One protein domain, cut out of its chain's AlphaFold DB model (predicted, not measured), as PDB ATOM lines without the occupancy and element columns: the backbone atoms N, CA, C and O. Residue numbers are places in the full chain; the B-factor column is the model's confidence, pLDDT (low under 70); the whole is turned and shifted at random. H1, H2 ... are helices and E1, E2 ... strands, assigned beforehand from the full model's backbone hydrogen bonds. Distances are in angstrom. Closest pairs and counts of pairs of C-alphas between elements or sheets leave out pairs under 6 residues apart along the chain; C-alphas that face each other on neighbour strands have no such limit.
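What this domain is: This is residues 188 to 204 and 217 to 274 of the 276 residues of an uncharacterized protein of Entomomonas moraniae (UniProt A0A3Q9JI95). The longest helix, H2, runs through the middle of a loose assembly, with helix H1 to one side of it and the short helix H3 packed on another part of it. At one end of the longest axis, apart from H1 and H2, is a small hairpin of two three-residue strands, E1 and E2, joined by a long loop. The printed part has 75 residues, with three named helices and two named strands in the order H1, H2, H3, E1, E2; the sheet has the order E1 - E2 and is antiparallel. The class is mostly helix, though under half of the printed residues, 37 of 75, are in named elements. The whole is loose, with a radius of gyration of the C-alphas of 14.4 A, and spans 39 by 30 by 30 A.

Where its parts are: H1 covers residues 188 to 197 and is 14.4 A long from first to last C-alpha, beginning at C-alpha 188 at (103.641, 54.534, 37.767). H2 covers residues 226 to 242 and is 24.0 A long, from C-alpha 226 at (91.541, 58.709, 59.841). H3 is residues 246 to 249, 5.2 A long. E1 is residues 257 to 259, 7.1 A long. E2 is residues 271 to 273, 6.3 A long, and ends at C-alpha 273 at (92.509, 35.162, 52.651).

How they stand to each other: H1 and H2 only just touch, with 3 pairs of C-alphas within 8 A, on the side of H2 through residues 229 to 233 alone. Their closest C-alphas, those of Leu 197 and Tyr 233, are 5.6 A apart. The two helices run opposite ways at a shallow tilt of 31 degrees. H2 touches H3 with residues 235 to 239 alone, and their closest C-alphas, those of Ile 235 and Val 249, are 6.7 A apart. H1 and H3 are apart. E1 and E2 form a hairpin, antiparallel with 132 degrees between their directions. N 258 and O 272 are 2.9 A apart and N 272 and O 258 are 2.7 A apart, both within hydrogen-bond range. E1 and E2 are each apart from H1 and from H2, and E2 is also apart from H3. In H1 and H2 every O i to N i+4 pair is within hydrogen-bond range; H3 is too short for such a pair, and its one O i to N i+3 pair is within range.

The domain as a whole: The two C-alphas farthest apart, those of Ser 224 and His 264, are 41.3 A apart. Residues 205 to 216 are not printed, and C-alphas 204 and 217 are 14.2 A apart across this cut, which lies in the link from H1 to H2. The link from H2 to H3 is tight, that from H3 to E1 is short, and that from E1 to E2, 11 residues, is long. The mean pLDDT of the printed part is 77.8; residues 202 to 204 and 258 to 274 are under 70.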
ATOM      1  N   GLU A 188     103.560  53.143  37.298       89.38
ATOM      2  CA  GLU A 188     103.641  54.534  37.767       89.38
ATOM      3  C   GLU A 188     102.315  55.009  38.369       89.38
ATOM      4  O   GLU A 188     102.293  55.559  39.466       89.38
ATOM      5  N   GLN A 189     101.193  54.727  37.699       88.31
ATOM      6  CA  GLN A 189      99.864  55.080  38.201       88.31
ATOM      7  C   GLN A 189      99.535  54.367  39.516       88.31
ATOM      8  O   GLN A 189      98.891  54.955  40.380       88.31
ATOM      9  N   LEU A 190      99.985  53.119  39.676       85.62
ATOM     10  CA  LEU A 190      99.831  52.370  40.920       85.62
ATOM     11  C   LEU A 190     100.618  53.013  42.070       85.62
ATOM     12  O   LEU A 190     100.071  53.148  43.159       85.62
ATOM     13  N   LEU A 191     101.858  53.448  41.827       86.31
ATOM     14  CA  LEU A 191     102.670  54.130  42.842       86.31
ATOM     15  C   LEU A 191     102.014  55.440  43.290       86.31
ATOM     16  O   LEU A 191     101.842  55.657  44.486       86.31
ATOM     17  N   CYS A 192     101.555  56.265  42.343       87.62
ATOM     18  CA  CYS A 192     100.823  57.491  42.662       87.62
ATOM     19  C   CYS A 192      99.543  57.212  43.466       87.62
ATOM     20  O   CYS A 192      99.194  57.967  44.371       87.62
ATOM     21  N   LEU A 193      98.829  56.135  43.134       87.44
ATOM     22  CA  LEU A 193      97.606  55.748  43.828       87.44
ATOM     23  C   LEU A 193      97.885  55.253  45.252       87.44
ATOM     24  O   LEU A 193      97.165  55.633  46.176       87.44
ATOM     25  N   ASP A 194      98.944  54.465  45.443       85.62
ATOM     26  CA  ASP A 194      99.395  54.033  46.767       85.62
ATOM     27  C   ASP A 194      99.788  55.246  47.627       85.62
ATOM     28  O   ASP A 194      99.330  55.355  48.764       85.62
ATOM     29  N   GLU A 195     100.537  56.209  47.078       86.69
ATOM     30  CA  GLU A 195     100.893  57.461  47.766       86.69
ATOM     31  C   GLU A 195      99.666  58.305  48.140       86.69
ATOM     32  O   GLU A 195      99.579  58.838  49.250       86.69
ATOM     33  N   MET A 196      98.681  58.389  47.241       88.75
ATOM     34  CA  MET A 196      97.432  59.111  47.488       88.75
ATOM     35  C   MET A 196      96.610  58.457  48.607       88.75
ATOM     36  O   MET A 196      95.989  59.152  49.407       88.75
ATOM     37  N   LEU A 197      96.590  57.125  48.683       88.19
ATOM     38  CA  LEU A 197      95.751  56.387  49.630       88.19
ATOM     39  C   LEU A 197      96.425  56.097  50.972       88.19
ATOM     40  O   LEU A 197      95.722  55.689  51.900       88.19
ATOM     41  N   LEU A 198      97.738  56.321  51.109       87.94
ATOM     42  CA  LEU A 198      98.451  56.160  52.377       87.94
ATOM     43  C   LEU A 198      97.731  56.926  53.506       87.94
ATOM     44  O   LEU A 198      97.491  58.136  53.374       87.94
ATOM     45  N   PRO A 199      97.358  56.257  54.611       86.19
ATOM     46  CA  PRO A 199      96.762  56.927  55.754       86.19
ATOM     47  C   PRO A 199      97.740  57.912  56.387       86.19
ATOM     48  O   PRO A 199      98.951  57.697  56.413       86.19
ATOM     49  N   SER A 200      97.199  58.994  56.933       84.06
ATOM     50  CA  SER A 200      97.946  59.850  57.852       84.06
ATOM     51  C   SER A 200      98.288  59.037  59.099       84.06
ATOM     52  O   SER A 200      97.485  58.216  59.539       84.06
ATOM     53  N   SER A 201      99.474  59.236  59.666       70.19
ATOM     54  CA  SER A 201      99.905  58.439  60.816       70.19
ATOM     55  C   SER A 201      99.131  58.849  62.078       70.19
ATOM     56  O   SER A 201      99.142  60.037  62.420       70.19
ATOM     57  N   PRO A 202      98.462  57.923  62.794       58.25
ATOM     58  CA  PRO A 202      98.044  58.177  64.162       58.25
ATOM     59  C   PRO A 202      99.244  58.114  65.109       58.25
ATOM     60  O   PRO A 202     100.136  57.285  64.955       58.25
ATOM     61  N   LEU A 203      99.221  58.971  66.128       49.81
ATOM     62  CA  LEU A 203     100.096  58.934  67.303       49.81
ATOM     63  C   LEU A 203     100.020  57.571  68.010       49.81
ATOM     64  O   LEU A 203      99.265  57.443  68.967       49.81
ATOM     65  N   ILE A 204     100.765  56.552  67.582       46.91
ATOM     66  CA  ILE A 204     100.962  55.350  68.401       46.91
ATOM     67  C   ILE A 204     102.390  54.838  68.222       46.91
ATOM     68  O   ILE A 204     102.703  54.065  67.322       46.91
ATOM     69  N   LYS A 217     100.626  64.182  58.219       78.06
ATOM     70  CA  LYS A 217      99.330  64.371  57.563       78.06
ATOM     71  C   LYS A 217      99.496  64.243  56.051       78.06
ATOM     72  O   LYS A 217     100.092  65.120  55.423       78.06
ATOM     73  N   ASN A 218      98.926  63.192  55.465       82.50
ATOM     74  CA  ASN A 218      98.915  63.024  54.016       82.50
ATOM     75  C   ASN A 218      97.935  64.030  53.390       82.50
ATOM     76  O   ASN A 218      96.721  63.888  53.520       82.50
ATOM     77  N   LYS A 219      98.465  65.059  52.718       84.19
ATOM     78  CA  LYS A 219      97.660  66.092  52.040       84.19
ATOM     79  C   LYS A 219      97.006  65.592  50.748       84.19
ATOM     80  O   LYS A 219      96.055  66.216  50.293       84.19
ATOM     81  N   LEU A 220      97.525  64.513  50.159       86.06
ATOM     82  CA  LEU A 220      97.010  63.926  48.922       86.06
ATOM     83  C   LEU A 220      95.820  62.998  49.180       86.06
ATOM     84  O   LEU A 220      95.052  62.722  48.261       86.06
ATOM     85  N   ASN A 221      95.649  62.532  50.420       88.12
ATOM     86  CA  ASN A 221      94.562  61.632  50.762       88.12
ATOM     87  C   ASN A 221      93.212  62.372  50.736       88.12
ATOM     88  O   ASN A 221      93.027  63.326  51.497       88.12
ATOM     89  N   PRO A 222      92.248  61.944  49.898       88.56
ATOM     90  CA  PRO A 222      90.974  62.645  49.749       88.56
ATOM     91  C   PRO A 222      90.047  62.486  50.963       88.56
ATOM     92  O   PRO A 222      89.050  63.199  51.075       88.56
ATOM     93  N   PHE A 223      90.334  61.552  51.877       86.94
ATOM     94  CA  PHE A 223      89.496  61.298  53.044       86.94
ATOM     95  C   PHE A 223      89.958  62.122  54.245       86.94
ATOM     96  O   PHE A 223      91.108  62.047  54.665       86.94
ATOM     97  N   SER A 224      89.041  62.870  54.861       84.50
ATOM     98  CA  SER A 224      89.342  63.714  56.026       84.50
ATOM     99  C   SER A 224      89.453  62.935  57.342       84.50
ATOM    100  O   SER A 224      90.216  63.324  58.224       84.50
ATOM    101  N   SER A 225      88.704  61.837  57.484       88.00
ATOM    102  CA  SER A 225      88.697  60.999  58.689       88.00
ATOM    103  C   SER A 225      89.751  59.901  58.620       88.00
ATOM    104  O   SER A 225      89.794  59.140  57.654       88.00
ATOM    105  N   LEU A 226      90.526  59.752  59.695       86.19
ATOM    106  CA  LEU A 226      91.541  58.709  59.841       86.19
ATOM    107  C   LEU A 226      90.964  57.299  59.633       86.19
ATOM    108  O   LEU A 226      91.545  56.481  58.925       86.19
ATOM    109  N   PHE A 227      89.777  57.030  60.182       86.81
ATOM    110  CA  PHE A 227      89.090  55.754  59.991       86.81
ATOM    111  C   PHE A 227      88.808  55.472  58.507       86.81
ATOM    112  O   PHE A 227      89.059  54.371  58.020       86.81
ATOM    113  N   LEU A 228      88.323  56.476  57.766       88.19
ATOM    114  CA  LEU A 228      88.047  56.343  56.333       88.19
ATOM    115  C   LEU A 228      89.328  56.148  55.518       88.19
ATOM    116  O   LEU A 228      89.305  55.384  54.551       88.19
ATOM    117  N   GLN A 229      90.427  56.789  55.923       89.94
ATOM    118  CA  GLN A 229      91.742  56.606  55.311       89.94
ATOM    119  C   GLN A 229      92.214  55.155  55.467       89.94
ATOM    120  O   GLN A 229      92.459  54.493  54.462       89.94
ATOM    121  N   PHE A 230      92.252  54.621  56.694       88.62
ATOM    122  CA  PHE A 230      92.666  53.233  56.941       88.62
ATOM    123  C   PHE A 230      91.747  52.215  56.272       88.62
ATOM    124  O   PHE A 230      92.228  51.304  55.600       88.62
ATOM    125  N   ARG A 231      90.426  52.384  56.397       89.25
ATOM    126  CA  ARG A 231      89.454  51.481  55.772       89.25
ATOM    127  C   ARG A 231      89.658  51.413  54.260       89.25
ATOM    128  O   ARG A 231      89.714  50.325  53.697       89.25
ATOM    129  N   THR A 232      89.772  52.566  53.601       90.50
ATOM    130  CA  THR A 232      89.924  52.618  52.140       90.50
ATOM    131  C   THR A 232      91.288  52.105  51.695       90.50
ATOM    132  O   THR A 232      91.361  51.371  50.712       90.50
ATOM    133  N   TYR A 233      92.350  52.418  52.442       89.88
ATOM    134  CA  TYR A 233      93.692  51.898  52.187       89.88
ATOM    135  C   TYR A 233      93.732  50.365  52.232       89.88
ATOM    136  O   TYR A 233      94.241  49.729  51.310       89.88
ATOM    137  N   ILE A 234      93.137  49.760  53.267       88.12
ATOM    138  CA  ILE A 234      93.074  48.302  53.419       88.12
ATOM    139  C   ILE A 234      92.250  47.679  52.289       88.12
ATOM    140  O   ILE A 234      92.731  46.757  51.636       88.12
ATOM    141  N   ILE A 235      91.050  48.202  52.006       89.81
ATOM    142  CA  ILE A 235      90.204  47.718  50.899       89.81
ATOM    143  C   ILE A 235      90.989  47.730  49.584       89.81
ATOM    144  O   ILE A 235      91.016  46.728  48.875       89.81
ATOM    145  N   HIS A 236      91.674  48.834  49.285       88.81
ATOM    146  CA  HIS A 236      92.468  48.973  48.072       88.81
ATOM    147  C   HIS A 236      93.610  47.951  48.004       88.81
ATOM    148  O   HIS A 236      93.743  47.244  47.007       88.81
ATOM    149  N   ARG A 237      94.395  47.811  49.080       86.69
ATOM    150  CA  ARG A 237      95.470  46.812  49.169       86.69
ATOM    151  C   ARG A 237      94.952  45.393  48.951       86.69
ATOM    152  O   ARG A 237      95.580  44.630  48.225       86.69
ATOM    153  N   LEU A 238      93.805  45.052  49.536       87.25
ATOM    154  CA  LEU A 238      93.177  43.744  49.363       87.25
ATOM    155  C   LEU A 238      92.734  43.515  47.911       87.25
ATOM    156  O   LEU A 238      93.005  42.456  47.347       87.25
ATOM    157  N   MET A 239      92.118  44.516  47.277       88.25
ATOM    158  CA  MET A 239      91.718  44.439  45.868       88.25
ATOM    159  C   MET A 239      92.919  44.289  44.926       88.25
ATOM    160  O   MET A 239      92.874  43.457  44.026       88.25
ATOM    161  N   PHE A 240      93.993  45.057  45.127       84.69
ATOM    162  CA  PHE A 240      95.154  45.047  44.231       84.69
ATOM    163  C   PHE A 240      96.063  43.836  44.424       84.69
ATOM    164  O   PHE A 240      96.458  43.217  43.439       84.69
ATOM    165  N   ASN A 241      96.378  43.472  45.669       83.94
ATOM    166  CA  ASN A 241      97.321  42.385  45.939       83.94
ATOM    167  C   ASN A 241      96.716  41.006  45.652       83.94
ATOM    168  O   ASN A 241      97.434  40.101  45.235       83.94
ATOM    169  N   TYR A 242      95.406  40.847  45.864       84.25
ATOM    170  CA  TYR A 242      94.715  39.562  45.714       84.25
ATOM    171  C   TYR A 242      93.744  39.522  44.525       84.25
ATOM    172  O   TYR A 242      93.132  38.488  44.269       84.25
ATOM    173  N   GLY A 243      93.581  40.627  43.789       84.81
ATOM    174  CA  GLY A 243      92.669  40.703  42.644       84.81
ATOM    175  C   GLY A 243      91.186  40.609  43.020       84.81
ATOM    176  O   GLY A 243      90.366  40.253  42.171       84.81
ATOM    177  N   LEU A 244      90.836  40.896  44.280       87.56
ATOM    178  CA  LEU A 244      89.468  40.766  44.777       87.56
ATOM    179  C   LEU A 244      88.537  41.781  44.117       87.56
ATOM    180  O   LEU A 244      88.846  42.970  43.987       87.56
ATOM    181  N   ARG A 245      87.337  41.329  43.753       87.19
ATOM    182  CA  ARG A 245      86.261  42.220  43.312       87.19
ATOM    183  C   ARG A 245      85.715  42.989  44.506       87.19
ATOM    184  O   ARG A 245      85.657  42.474  45.618       87.19
ATOM    185  N   ILE A 246      85.181  44.186  44.260       87.88
ATOM    186  CA  ILE A 246      84.599  45.023  45.322       87.88
ATOM    187  C   ILE A 246      83.545  44.277  46.157       87.88
ATOM    188  O   ILE A 246      83.523  44.400  47.373       87.88
ATOM    189  N   GLY A 247      82.704  43.455  45.519       84.75
ATOM    190  CA  GLY A 247      81.689  42.668  46.224       84.75
ATOM    191  C   GLY A 247      82.274  41.568  47.111       84.75
ATOM    192  O   GLY A 247      81.680  41.258  48.130       84.75
ATOM    193  N   GLU A 248      83.429  41.010  46.749       88.06
ATOM    194  CA  GLU A 248      84.128  39.998  47.550       88.06
ATOM    195  C   GLU A 248      84.771  40.660  48.774       88.06
ATOM    196  O   GLU A 248      84.583  40.188  49.889       88.06
ATOM    197  N   VAL A 249      85.432  41.812  48.595       90.06
ATOM    198  CA  VAL A 249      86.043  42.565  49.708       90.06
ATOM    199  C   VAL A 249      85.009  43.015  50.735       90.06
ATOM    200  O   VAL A 249      85.264  42.954  51.934       90.06
ATOM    201  N   LEU A 250      83.827  43.439  50.283       87.19
ATOM    202  CA  LEU A 250      82.744  43.871  51.169       87.19
ATOM    203  C   LEU A 250      82.091  42.723  51.956       87.19
ATOM    204  O   LEU A 250      81.335  42.998  52.884       87.19
ATOM    205  N   LEU A 251      82.358  41.469  51.587       89.81
ATOM    206  CA  LEU A 251      81.863  40.280  52.285       89.81
ATOM    207  C   LEU A 251      82.917  39.645  53.198       89.81
ATOM    208  O   LEU A 251      82.597  38.678  53.884       89.81
ATOM    209  N   LEU A 252      84.148  40.166  53.214       87.19
ATOM    210  CA  LEU A 252      85.199  39.636  54.075       87.19
ATOM    211  C   LEU A 252      84.803  39.776  55.544       87.19
ATOM    212  O   LEU A 252      84.442  40.857  56.015       87.19
ATOM    213  N   THR A 253      84.921  38.672  56.269       86.06
ATOM    214  CA  THR A 253      84.773  38.622  57.721       86.06
ATOM    215  C   THR A 253      86.139  38.391  58.362       86.06
ATOM    216  O   THR A 253      87.119  38.070  57.688       86.06
ATOM    217  N   MET A 254      86.225  38.541  59.687       81.88
ATOM    218  CA  MET A 254      87.464  38.238  60.419       81.88
ATOM    219  C   MET A 254      87.876  36.766  60.273       81.88
ATOM    220  O   MET A 254      89.060  36.458  60.306       81.88
ATOM    221  N   GLU A 255      86.912  35.872  60.049       80.88
ATOM    222  CA  GLU A 255      87.143  34.442  59.806       80.88
ATOM    223  C   GLU A 255      87.770  34.171  58.433       80.88
ATOM    224  O   GLU A 255      88.410  33.143  58.234       80.88
ATOM    225  N   SER A 256      87.639  35.108  57.488       79.50
ATOM    226  CA  SER A 256      88.278  35.007  56.175       79.50
ATOM    227  C   SER A 256      89.799  35.203  56.234       79.50
ATOM    228  O   SER A 256      90.470  35.000  55.224       79.50
ATOM    229  N   LEU A 257      90.355  35.620  57.377       77.81
ATOM    230  CA  LEU A 257      91.778  35.897  57.570       77.81
ATOM    231  C   LEU A 257      92.443  34.742  58.337       77.81
ATOM    232  O   LEU A 257      92.223  34.571  59.532       77.81
ATOM    233  N   GLY A 258      93.284  33.959  57.661       69.62
ATOM    234  CA  GLY A 258      94.107  32.898  58.262       69.62
ATOM    235  C   GLY A 258      95.600  33.204  58.158       69.62
ATOM    236  O   GLY A 258      95.988  34.102  57.426       69.62
ATOM    237  N   ALA A 259      96.468  32.471  58.856       64.50
ATOM    238  CA  ALA A 259      97.919  32.607  58.677       64.50
ATOM    239  C   ALA A 259      98.348  32.100  57.285       64.50
ATOM    240  O   ALA A 259      97.923  31.019  56.872       64.50
ATOM    241  N   SER A 260      99.188  32.845  56.554       59.06
ATOM    242  CA  SER A 260      99.729  32.354  55.282       59.06
ATOM    243  C   SER A 260     100.568  31.100  55.488       59.06
ATOM    244  O   SER A 260     101.176  30.901  56.541       59.06
ATOM    245  N   LYS A 261     100.678  30.279  54.437       55.91
ATOM    246  CA  LYS A 261     101.683  29.212  54.411       55.91
ATOM    247  C   LYS A 261     103.071  29.830  54.659       55.91
ATOM    248  O   LYS A 261     103.341  30.894  54.093       55.91
ATOM    249  N   PRO A 262     103.920  29.211  55.496       53.47
ATOM    250  CA  PRO A 262     105.262  29.713  55.745       53.47
ATOM    251  C   PRO A 262     106.058  29.720  54.439       53.47
ATOM    252  O   PRO A 262     105.942  28.801  53.620       53.47
ATOM    253  N   ASN A 263     106.859  30.765  54.237       54.62
ATOM    254  CA  ASN A 263     107.789  30.813  53.114       54.62
ATOM    255  C   ASN A 263     108.862  29.714  53.257       54.62
ATOM    256  O   ASN A 263     108.996  29.074  54.296       54.62
ATOM    257  N   HIS A 264     109.688  29.531  52.227       55.91
ATOM    258  CA  HIS A 264     110.835  28.605  52.219       55.91
ATOM    259  C   HIS A 264     111.879  28.891  53.323       55.91
ATOM    260  O   HIS A 264     112.736  28.052  53.580       55.91
ATOM    261  N   LEU A 265     111.781  30.047  53.989       56.94
ATOM    262  CA  LEU A 265     112.581  30.455  55.148       56.94
ATOM    263  C   LEU A 265     111.851  30.269  56.496       56.94
ATOM    264  O   LEU A 265     112.369  30.670  57.530       56.94
ATOM    265  N   GLY A 266     110.644  29.695  56.511       50.22
ATOM    266  CA  GLY A 266     109.854  29.470  57.729       50.22
ATOM    267  C   GLY A 266     109.116  30.703  58.267       50.22
ATOM    268  O   GLY A 266     108.363  30.588  59.230       50.22
ATOM    269  N   GLU A 267     109.283  31.869  57.646       51.12
ATOM    270  CA  GLU A 267     108.655  33.114  58.091       51.12
ATOM    271  C   GLU A 267     107.208  33.243  57.579       51.12
ATOM    272  O   GLU A 267     106.921  33.013  56.397       51.12
ATOM    273  N   ILE A 268     106.294  33.621  58.479       50.66
ATOM    274  CA  ILE A 268     104.873  33.874  58.199       50.66
ATOM    275  C   ILE A 268     104.676  35.389  58.200       50.66
ATOM    276  O   ILE A 268     104.578  36.004  59.257       50.66
ATOM    277  N   HIS A 269     104.645  36.002  57.016       49.03
ATOM    278  CA  HIS A 269     104.572  37.466  56.895       49.03
ATOM    279  C   HIS A 269     103.182  38.004  56.552       49.03
ATOM    280  O   HIS A 269     102.953  39.206  56.655       49.03
ATOM    281  N   LEU A 270     102.239  37.156  56.126       50.88
ATOM    282  CA  LEU A 270     100.941  37.608  55.618       50.88
ATOM    283  C   LEU A 270      99.797  36.727  56.122       50.88
ATOM    284  O   LEU A 270      99.972  35.554  56.424       50.88
ATOM    285  N   TYR A 271      98.598  37.296  56.200       55.97
ATOM    286  CA  TYR A 271      97.383  36.519  56.414       55.97
ATOM    287  C   TYR A 271      96.893  35.997  55.053       55.97
ATOM    288  O   TYR A 271      96.697  36.789  54.130       55.97
ATOM    289  N   SER A 272      96.718  34.684  54.884       54.16
ATOM    290  CA  SER A 272      96.018  34.116  53.728       54.16
ATOM    291  C   SER A 272      94.528  34.417  53.823       54.16
ATOM    292  O   SER A 272      93.911  34.164  54.857       54.16
ATOM    293  N   ILE A 273      93.945  34.900  52.730       57.19
ATOM    294  CA  ILE A 273      92.509  35.162  52.651       57.19
ATOM    295  C   ILE A 273      91.809  33.902  52.144       57.19
ATOM    296  O   ILE A 273      92.004  33.502  50.996       57.19
ATOM    297  N   CYS A 274      90.988  33.288  52.991       51.75
ATOM    298  CA  CYS A 274      90.063  32.233  52.599       51.75
ATOM    299  C   CYS A 274      88.668  32.839  52.455       51.75
ATOM    300  O   CYS A 274      88.033  33.202  53.439       51.75
TER     301      CYS A 274